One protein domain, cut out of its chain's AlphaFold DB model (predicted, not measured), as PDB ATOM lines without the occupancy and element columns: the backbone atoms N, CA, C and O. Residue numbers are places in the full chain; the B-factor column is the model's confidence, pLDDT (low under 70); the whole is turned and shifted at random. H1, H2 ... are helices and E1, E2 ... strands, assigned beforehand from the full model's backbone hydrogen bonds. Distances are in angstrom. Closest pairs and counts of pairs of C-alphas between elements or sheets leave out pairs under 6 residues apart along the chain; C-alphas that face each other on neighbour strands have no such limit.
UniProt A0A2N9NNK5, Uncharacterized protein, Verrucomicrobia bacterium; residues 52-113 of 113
ATOM      1  N   PRO A  52     -28.620 -21.430  -2.731       65.44
ATOM      2  CA  PRO A  52     -29.350 -22.620  -3.159       65.44
ATOM      3  C   PRO A  52     -28.459 -23.600  -3.937       65.44
ATOM      4  O   PRO A  52     -28.671 -24.809  -3.839       65.44
ATOM      5  N   ASN A  53     -27.383 -23.114  -4.562       65.12
ATOM      6  CA  ASN A  53     -26.390 -23.917  -5.275       65.12
ATOM      7  C   ASN A  53     -25.307 -24.571  -4.403       65.12
ATOM      8  O   ASN A  53     -24.345 -25.128  -4.933       65.12
ATOM      9  N   GLN A  54     -25.475 -24.516  -3.078       71.12
ATOM     10  CA  GLN A  54     -24.527 -25.024  -2.095       71.12
ATOM     11  C   GLN A  54     -25.152 -26.108  -1.198       71.12
ATOM     12  O   GLN A  54     -26.317 -26.026  -0.785       71.12
ATOM     13  N   ILE A  55     -24.357 -27.128  -0.862       71.56
ATOM     14  CA  ILE A  55     -24.607 -28.083   0.227       71.56
ATOM     15  C   ILE A  55     -23.435 -28.011   1.199       71.56
ATOM     16  O   ILE A  55     -22.291 -28.250   0.824       71.56
ATOM     17  N   ILE A  56     -23.736 -27.748   2.469       73.62
ATOM     18  CA  ILE A  56     -22.746 -27.748   3.546       73.62
ATOM     19  C   ILE A  56     -22.873 -29.064   4.318       73.62
ATOM     20  O   ILE A  56     -23.894 -29.323   4.953       73.62
ATOM     21  N   ALA A  57     -21.826 -29.887   4.287       70.88
ATOM     22  CA  ALA A  57     -21.718 -31.127   5.049       70.88
ATOM     23  C   ALA A  57     -20.616 -30.985   6.114       70.88
ATOM     24  O   ALA A  57     -19.453 -31.345   5.915       70.88
ATOM     25  N   GLY A  58     -20.978 -30.425   7.269       79.06
ATOM     26  CA  GLY A  58     -20.040 -30.183   8.368       79.06
ATOM     27  C   GLY A  58     -19.023 -29.091   8.026       79.06
ATOM     28  O   GLY A  58     -19.374 -27.916   8.006       79.06
ATOM     29  N   LYS A  59     -17.762 -29.480   7.794       78.38
ATOM     30  CA  LYS A  59     -16.671 -28.564   7.398       78.38
ATOM     31  C   LYS A  59     -16.471 -28.476   5.883       78.38
ATOM     32  O   LYS A  59     -15.657 -27.687   5.435       78.38
ATOM     33  N   VAL A  60     -17.175 -29.296   5.109       72.75
ATOM     34  CA  VAL A  60     -17.021 -29.351   3.653       72.75
ATOM     35  C   VAL A  60     -18.197 -28.643   3.001       72.75
ATOM     36  O   VAL A  60     -19.345 -28.863   3.394       72.75
ATOM     37  N   SER A  61     -17.913 -27.818   1.999       76.12
ATOM     38  CA  SER A  61     -18.926 -27.200   1.155       76.12
ATOM     39  C   SER A  61     -18.836 -27.724  -0.273       76.12
ATOM     40  O   SER A  61     -17.744 -27.799  -0.843       76.12
ATOM     41  N   TYR A  62     -19.981 -28.082  -0.841       74.12
ATOM     42  CA  TYR A  62     -20.134 -28.520  -2.222       74.12
ATOM     43  C   TYR A  62     -20.964 -27.491  -2.983       74.12
ATOM     44  O   TYR A  62     -22.090 -27.217  -2.578       74.12
ATOM     45  N   ASP A  63     -20.438 -26.986  -4.097       76.12
ATOM     46  CA  ASP A  63     -21.115 -26.017  -4.966       76.12
ATOM     47  C   ASP A  63     -21.178 -26.518  -6.414       76.12
ATOM     48  O   ASP A  63     -20.256 -27.192  -6.881       76.12
ATOM     49  N   GLY A  64     -22.200 -26.115  -7.168       73.50
ATOM     50  CA  GLY A  64     -22.237 -26.256  -8.630       73.50
ATOM     51  C   GLY A  64     -23.551 -26.801  -9.183       73.50
ATOM     52  O   GLY A  64     -24.449 -27.190  -8.437       73.50
ATOM     53  N   ILE A  65     -23.624 -26.908 -10.511       73.69
ATOM     54  CA  ILE A  65     -24.820 -27.383 -11.233       73.69
ATOM     55  C   ILE A  65     -25.261 -28.768 -10.751       73.69
ATOM     56  O   ILE A  65     -26.450 -29.017 -10.586       73.69
ATOM     57  N   ILE A  66     -24.322 -29.682 -10.482       72.00
ATOM     58  CA  ILE A  66     -24.678 -31.032 -10.014       72.00
ATOM     59  C   ILE A  66     -25.368 -30.978  -8.643       72.00
ATOM     60  O   ILE A  66     -26.286 -31.750  -8.382       72.00
ATOM     61  N   VAL A  67     -24.954 -30.053  -7.777       71.06
ATOM     62  CA  VAL A  67     -25.552 -29.869  -6.451       71.06
ATOM     63  C   VAL A  67     -26.989 -29.363  -6.578       71.06
ATOM     64  O   VAL A  67     -27.887 -29.900  -5.933       71.06
ATOM     65  N   GLU A  68     -27.223 -28.391  -7.457       72.69
ATOM     66  CA  GLU A  68     -28.566 -27.904  -7.784       72.69
ATOM     67  C   GLU A  68     -29.461 -28.991  -8.384       72.69
ATOM     68  O   GLU A  68     -30.608 -29.132  -7.964       72.69
ATOM     69  N   MET A  69     -28.937 -29.798  -9.312       70.88
ATOM     70  CA  MET A  69     -29.677 -30.902  -9.933       70.88
ATOM     71  C   MET A  69     -30.095 -31.976  -8.924       70.88
ATOM     72  O   MET A  69     -31.140 -32.589  -9.092       70.88
ATOM     73  N   ILE A  70     -29.287 -32.224  -7.888       71.81
ATOM     74  CA  ILE A  70     -29.621 -33.191  -6.832       71.81
ATOM     75  C   ILE A  70     -30.662 -32.616  -5.863       71.81
ATOM     76  O   ILE A  70     -31.473 -33.364  -5.324       71.81
ATOM     77  N   LYS A  71     -30.639 -31.301  -5.621       70.62
ATOM     78  CA  LYS A  71     -31.595 -30.622  -4.730       70.62
ATOM     79  C   LYS A  71     -32.939 -30.330  -5.396       70.62
ATOM     80  O   LYS A  71     -33.909 -30.085  -4.686       70.62
ATOM     81  N   THR A  72     -32.983 -30.313  -6.725       69.44
ATOM     82  CA  THR A  72     -34.147 -29.884  -7.501       69.44
ATOM     83  C   THR A  72     -34.825 -31.084  -8.145       69.44
ATOM     84  O   THR A  72     -34.249 -31.736  -9.011       69.44
ATOM     85  N   ASP A  73     -36.084 -31.337  -7.784       69.94
ATOM     86  CA  ASP A  73     -36.878 -32.432  -8.364       69.94
ATOM     87  C   ASP A  73     -37.209 -32.207  -9.856       69.94
ATOM     88  O   ASP A  73     -37.530 -33.149 -10.582       69.94
ATOM     89  N   ASN A  74     -37.123 -30.957 -10.329       69.44
ATOM     90  CA  ASN A  74     -37.478 -30.546 -11.684       69.44
ATOM     91  C   ASN A  74     -36.375 -29.715 -12.365       69.44
ATOM     92  O   ASN A  74     -36.261 -28.506 -12.180       69.44
ATOM     93  N   LEU A  75     -35.597 -30.357 -13.236       71.75
ATOM     94  CA  LEU A  75     -34.470 -29.732 -13.944       71.75
ATOM     95  C   LEU A  75     -34.849 -28.514 -14.802       71.75
ATOM     96  O   LEU A  75     -33.994 -27.674 -15.077       71.75
ATOM     97  N   LEU A  76     -36.110 -28.403 -15.233       72.88
ATOM     98  CA  LEU A  76     -36.574 -27.259 -16.024       72.88
ATOM     99  C   LEU A  76     -36.601 -25.962 -15.212       72.88
ATOM    100  O   LEU A  76     -36.534 -24.885 -15.796       72.88
ATOM    101  N   GLU A  77     -36.675 -26.049 -13.886       71.06
ATOM    102  CA  GLU A  77     -36.685 -24.878 -13.010       71.06
ATOM    103  C   GLU A  77     -35.297 -24.235 -12.921       71.06
ATOM    104  O   GLU A  77     -35.199 -23.018 -12.865       71.06
ATOM    105  N   LEU A  78     -34.216 -25.005 -13.071       68.06
ATOM    106  CA  LEU A  78     -32.846 -24.470 -13.047       68.06
ATOM    107  C   LEU A  78     -32.515 -23.577 -14.248       68.06
ATOM    108  O   LEU A  78     -31.688 -22.673 -14.154       68.06
ATOM    109  N   ILE A  79     -33.157 -23.825 -15.390       67.75
ATOM    110  CA  ILE A  79     -32.982 -23.035 -16.620       67.75
ATOM    111  C   ILE A  79     -34.091 -22.000 -16.820       67.75
ATOM    112  O   ILE A  79     -34.038 -21.222 -17.773       67.75
ATOM    113  N   ASN A  80     -35.122 -22.021 -15.974       66.31
ATOM    114  CA  ASN A  80     -36.239 -21.104 -16.075       66.31
ATOM    115  C   ASN A  80     -35.896 -19.811 -15.320       66.31
ATOM    116  O   ASN A  80     -35.863 -19.824 -14.091       66.31
ATOM    117  N   PRO A  81     -35.740 -18.669 -16.008       64.25
ATOM    118  CA  PRO A  81     -35.461 -17.394 -15.347       64.25
ATOM    119  C   PRO A  81     -36.614 -16.911 -14.448       64.25
ATOM    120  O   PRO A  81     -36.439 -15.970 -13.684       64.25
ATOM    121  N   ALA A  82     -37.797 -17.529 -14.548       69.81
ATOM    122  CA  ALA A  82     -38.950 -17.275 -13.687       69.81
ATOM    123  C   ALA A  82     -39.147 -18.350 -12.599       69.81
ATOM    124  O   ALA A  82     -40.239 -18.449 -12.034       69.81
ATOM    125  N   ALA A  83     -38.145 -19.198 -12.336       68.12
ATOM    126  CA  ALA A  83     -38.224 -20.170 -11.255       68.12
ATOM    127  C   ALA A  83     -38.232 -19.487  -9.874       68.12
ATOM    128  O   ALA A  83     -37.673 -18.401  -9.712       68.12
ATOM    129  N   PRO A  84     -38.870 -20.107  -8.865       67.38
ATOM    130  CA  PRO A  84     -38.830 -19.601  -7.499       67.38
ATOM    131  C   PRO A  84     -37.392 -19.498  -6.970       67.38
ATOM    132  O   PRO A  84     -36.591 -20.409  -7.174       67.38
ATOM    133  N   GLU A  85     -37.094 -18.441  -6.206       72.12
ATOM    134  CA  GLU A  85     -35.743 -18.142  -5.682       72.12
ATOM    135  C   GLU A  85     -35.108 -19.296  -4.884       72.12
ATOM    136  O   GLU A  85     -33.886 -19.394  -4.784       72.12
ATOM    137  N   GLN A  86     -35.923 -20.209  -4.344       69.62
ATOM    138  CA  GLN A  86     -35.460 -21.386  -3.604       69.62
ATOM    139  C   GLN A  86     -34.578 -22.341  -4.431       69.62
ATOM    140  O   GLN A  86     -33.818 -23.111  -3.842       69.62
ATOM    141  N   TYR A  87     -34.662 -22.288  -5.764       65.38
ATOM    142  CA  TYR A  87     -33.858 -23.102  -6.683       65.38
ATOM    143  C   TYR A  87     -32.595 -22.391  -7.188       65.38
ATOM    144  O   TYR A  87     -31.746 -23.038  -7.795       65.38
ATOM    145  N   GLY A  88     -32.429 -21.102  -6.873       68.81
ATOM    146  CA  GLY A  88     -31.298 -20.290  -7.325       68.81
ATOM    147  C   GLY A  88     -31.487 -19.650  -8.689       68.81
ATOM    148  O   GLY A  88     -32.466 -19.897  -9.390       68.81
ATOM    149  N   SER A  89     -30.538 -18.782  -9.042       67.81
ATOM    150  CA  SER A  89     -30.460 -18.205 -10.378       67.81
ATOM    151  C   SER A  89     -29.656 -19.123 -11.289       67.81
ATOM    152  O   SER A  89     -28.596 -19.625 -10.915       67.81
ATOM    153  N   SER A  90     -30.090 -19.255 -12.542       66.12
ATOM    154  CA  SER A  90     -29.342 -19.955 -13.595       66.12
ATOM    155  C   SER A  90     -27.923 -19.396 -13.800       66.12
ATOM    156  O   SER A  90     -27.058 -20.056 -14.376       66.12
ATOM    157  N   GLU A  91     -27.681 -18.169 -13.339       69.12
ATOM    158  CA  GLU A  91     -26.408 -17.457 -13.435       69.12
ATOM    159  C   GLU A  91     -25.454 -17.769 -12.267       69.12
ATOM    160  O   GLU A  91     -24.256 -17.510 -12.377       69.12
ATOM    161  N   ASP A  92     -25.929 -18.394 -11.183       70.94
ATOM    162  CA  ASP A  92     -25.139 -18.637  -9.961       70.94
ATOM    163  C   ASP A  92     -23.980 -19.627 -10.178       70.94
ATOM    164  O   ASP A  92     -23.004 -19.653  -9.417       70.94
ATOM    165  N   ASN A  93     -24.053 -20.426 -11.247       69.81
ATOM    166  CA  ASN A  93     -22.986 -21.327 -11.675       69.81
ATOM    167  C   ASN A  93     -22.166 -20.787 -12.842       69.81
ATOM    168  O   ASN A  93     -21.303 -21.499 -13.358       69.81
ATOM    169  N   VAL A  94     -22.382 -19.548 -13.274       76.94
ATOM    170  CA  VAL A  94     -21.547 -18.942 -14.306       76.94
ATOM    171  C   VAL A  94     -20.228 -18.498 -13.682       76.94
ATOM    172  O   VAL A  94     -20.167 -17.737 -12.718       76.94
ATOM    173  N   VAL A  95     -19.129 -18.990 -14.245       75.44
ATOM    174  CA  VAL A  95     -17.787 -18.567 -13.861       75.44
ATOM    175  C   VAL A  95     -17.399 -17.392 -14.740       75.44
ATOM    176  O   VAL A  95     -17.316 -17.513 -15.963       75.44
ATOM    177  N   HIS A  96     -17.124 -16.260 -14.104       79.69
ATOM    178  CA  HIS A  96     -16.561 -15.087 -14.755       79.69
ATOM    179  C   HIS A  96     -15.055 -15.025 -14.522       79.69
ATOM    180  O   HIS A  96     -14.564 -15.344 -13.440       79.69
ATOM    181  N   ASP A  97     -14.321 -14.578 -15.536       75.69
ATOM    182  CA  ASP A  97     -12.915 -14.215 -15.387       75.69
ATOM    183  C   ASP A  97     -12.802 -13.055 -14.373       75.69
ATOM    184  O   ASP A  97     -13.443 -12.018 -14.560       75.69
ATOM    185  N   PRO A  98     -12.005 -13.181 -13.300       73.56
ATOM    186  CA  PRO A  98     -11.907 -12.150 -12.267       73.56
ATOM    187  C   PRO A  98     -11.271 -10.839 -12.760       73.56
ATOM    188  O   PRO A  98     -11.500  -9.787 -12.165       73.56
ATOM    189  N   ILE A  99     -10.486 -10.885 -13.839       79.25
ATOM    190  CA  ILE A  99      -9.780  -9.742 -14.426       79.25
ATOM    191  C   ILE A  99     -10.626  -9.117 -15.534       79.25
ATOM    192  O   ILE A  99     -10.832  -7.904 -15.553       79.25
ATOM    193  N   THR A 100     -11.130  -9.931 -16.466       80.50
ATOM    194  CA  THR A 100     -11.847  -9.419 -17.646       80.50
ATOM    195  C   THR A 100     -13.364  -9.362 -17.470       80.50
ATOM    196  O   THR A 100     -14.044  -8.759 -18.303       80.50
ATOM    197  N   ARG A 101     -13.905  -9.983 -16.410       76.56
ATOM    198  CA  ARG A 101     -15.342 -10.218 -16.145       76.56
ATOM    199  C   ARG A 101     -16.100 -10.915 -17.271       76.56
ATOM    200  O   ARG A 101     -17.327 -11.021 -17.231       76.56
ATOM    201  N   ARG A 102     -15.389 -11.415 -18.280       79.88
ATOM    202  CA  ARG A 102     -15.988 -12.168 -19.374       79.88
ATOM    203  C   ARG A 102     -16.423 -13.533 -18.867       79.88
ATOM    204  O   ARG A 102     -15.831 -14.081 -17.938       79.88
ATOM    205  N   PHE A 103     -17.458 -14.064 -19.502       81.00
ATOM    206  CA  PHE A 103     -17.868 -15.447 -19.322       81.00
ATOM    207  C   PHE A 103     -16.660 -16.366 -19.557       81.00
ATOM    208  O   PHE A 103     -16.073 -16.359 -20.639       81.00
ATOM    209  N   SER A 104     -16.281 -17.118 -18.526       79.12
ATOM    210  CA  SER A 104     -15.168 -18.065 -18.554       79.12
ATOM    211  C   SER A 104     -15.651 -19.514 -18.605       79.12
ATOM    212  O   SER A 104     -14.874 -20.389 -18.982       79.12
ATOM    213  N   GLY A 105     -16.902 -19.789 -18.231       81.44
ATOM    214  CA  GLY A 105     -17.471 -21.132 -18.278       81.44
ATOM    215  C   GLY A 105     -18.581 -21.349 -17.258       81.44
ATOM    216  O   GLY A 105     -19.106 -20.403 -16.677       81.44
ATOM    217  N   TRP A 106     -18.906 -22.619 -17.034       75.25
ATOM    218  CA  TRP A 106     -19.906 -23.060 -16.062       75.25
ATOM    219  C   TRP A 106     -19.241 -23.874 -14.944       75.25
ATOM    220  O   TRP A 106     -18.429 -24.764 -15.208       75.25
ATOM    221  N   LYS A 107     -19.592 -23.588 -13.688       78.31
ATOM    222  CA  LYS A 107     -19.175 -24.322 -12.491       78.31
ATOM    223  C   LYS A 107     -20.029 -25.580 -12.368       78.31
ATOM    224  O   LYS A 107     -21.115 -25.569 -11.796       78.31
ATOM    225  N   ILE A 108     -19.517 -26.683 -12.904       75.88
ATOM    226  CA  ILE A 108     -20.208 -27.976 -12.840       75.88
ATOM    227  C   ILE A 108     -20.209 -28.532 -11.409       75.88
ATOM    228  O   ILE A 108     -21.239 -28.992 -10.919       75.88
ATOM    229  N   PHE A 109     -19.055 -28.472 -10.740       77.94
ATOM    230  CA  PHE A 109     -18.859 -28.963  -9.380       77.94
ATOM    231  C   PHE A 109     -17.624 -28.311  -8.747       77.94
ATOM    232  O   PHE A 109     -16.600 -28.126  -9.408       77.94
ATOM    233  N   SER A 110     -17.708 -27.979  -7.465       76.31
ATOM    234  CA  SER A 110     -16.624 -27.434  -6.660       76.31
ATOM    235  C   SER A 110     -16.739 -27.955  -5.232       76.31
ATOM    236  O   SER A 110     -17.837 -28.089  -4.696       76.31
ATOM    237  N   ILE A 111     -15.593 -28.250  -4.627       78.44
ATOM    238  CA  ILE A 111     -15.480 -28.669  -3.235       78.44
ATOM    239  C   ILE A 111     -14.557 -27.693  -2.509       78.44
ATOM    240  O   ILE A 111     -13.480 -27.364  -3.010       78.44
ATOM    241  N   SER A 112     -14.992 -27.222  -1.347       77.75
ATOM    242  CA  SER A 112     -14.240 -26.319  -0.472       77.75
ATOM    243  C   SER A 112     -14.173 -26.901   0.944       77.75
ATOM    244  O   SER A 112     -15.117 -27.569   1.374       77.75
ATOM    245  N   PHE A 113     -13.061 -26.664   1.643       73.44
ATOM    246  CA  PHE A 113     -12.758 -27.174   2.988       73.44
ATOM    247  C   PHE A 113     -12.547 -26.035   3.986       73.44
ATOM    248  O   PHE A 113     -12.152 -24.937   3.529       73.44
TER     249      PHE A 113
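Overview. This is residues 52 to 113 of the 113 residues of an uncharacterized protein of Verrucomicrobia bacterium (UniProt A0A2N9NNK5). The model is a flat, three-armed shape: a small three-stranded sheet, E1, E2 and E5, makes one arm, the two-stranded hairpin E3 and E4 a second, and the short helix H2 with the loop after it a third. Helix H1 lies where the sheet's arm meets H2's arm. The printed part has 62 residues, with E1, E2, H1, H2, E3, E4 and E5 in chain order; both sheets are antiparallel, the larger in the order E1, E2, E5. The class is mixed, helices and strands, with under half of the residues in named elements. It is only just compact, close to loose, with a radius of gyration of the C-alphas of 12.3 A and spans of 35 by 32 by 15 A.

Along the chain. Find C-alpha 54 at (-24.527, -25.024, -2.095); E1 runs from there to 57, 9.8 A. E2 is residues 60 to 63, 10.1 A; H1 65 to 71, 9.9 A; H2 75 to 78; E3 94 to 96; E4 103 to 106, 8.5 A. E5, residues 110 to 112, ends at (-14.240, -26.319, -0.472).

Arrangement. Look at hairpin E1 and E2: N 55 and O 62 are 2.8 A apart. On the other side of E2 is E5, with N 110 and O 63 2.7 A apart. H1 only grazes this sheet; its closest C-alphas to E1 are Val 67 and Gln 54, 6.6 A. H1 and H2 only just touch, only at the corner, with 3 pairs of C-alphas within 8 A, the closest Met 69 and Leu 75, 6.4 A. In hairpin E3 and E4, N 95 and O 105 are 2.8 A apart; E3 and E5 are apart. In H1 every O i to N i+4 pair is within hydrogen-bond range; H2 is too short for one.

Size, cuts and confidence. The C-alphas farthest apart, Asp 73 and Ile 99, are 35.9 A apart. The printed part has no cut; the link from H2 to E3, 15 residues, is long. Look for pLDDT under 70 in 19 residues, among them 78 to 84 and 86 to 91.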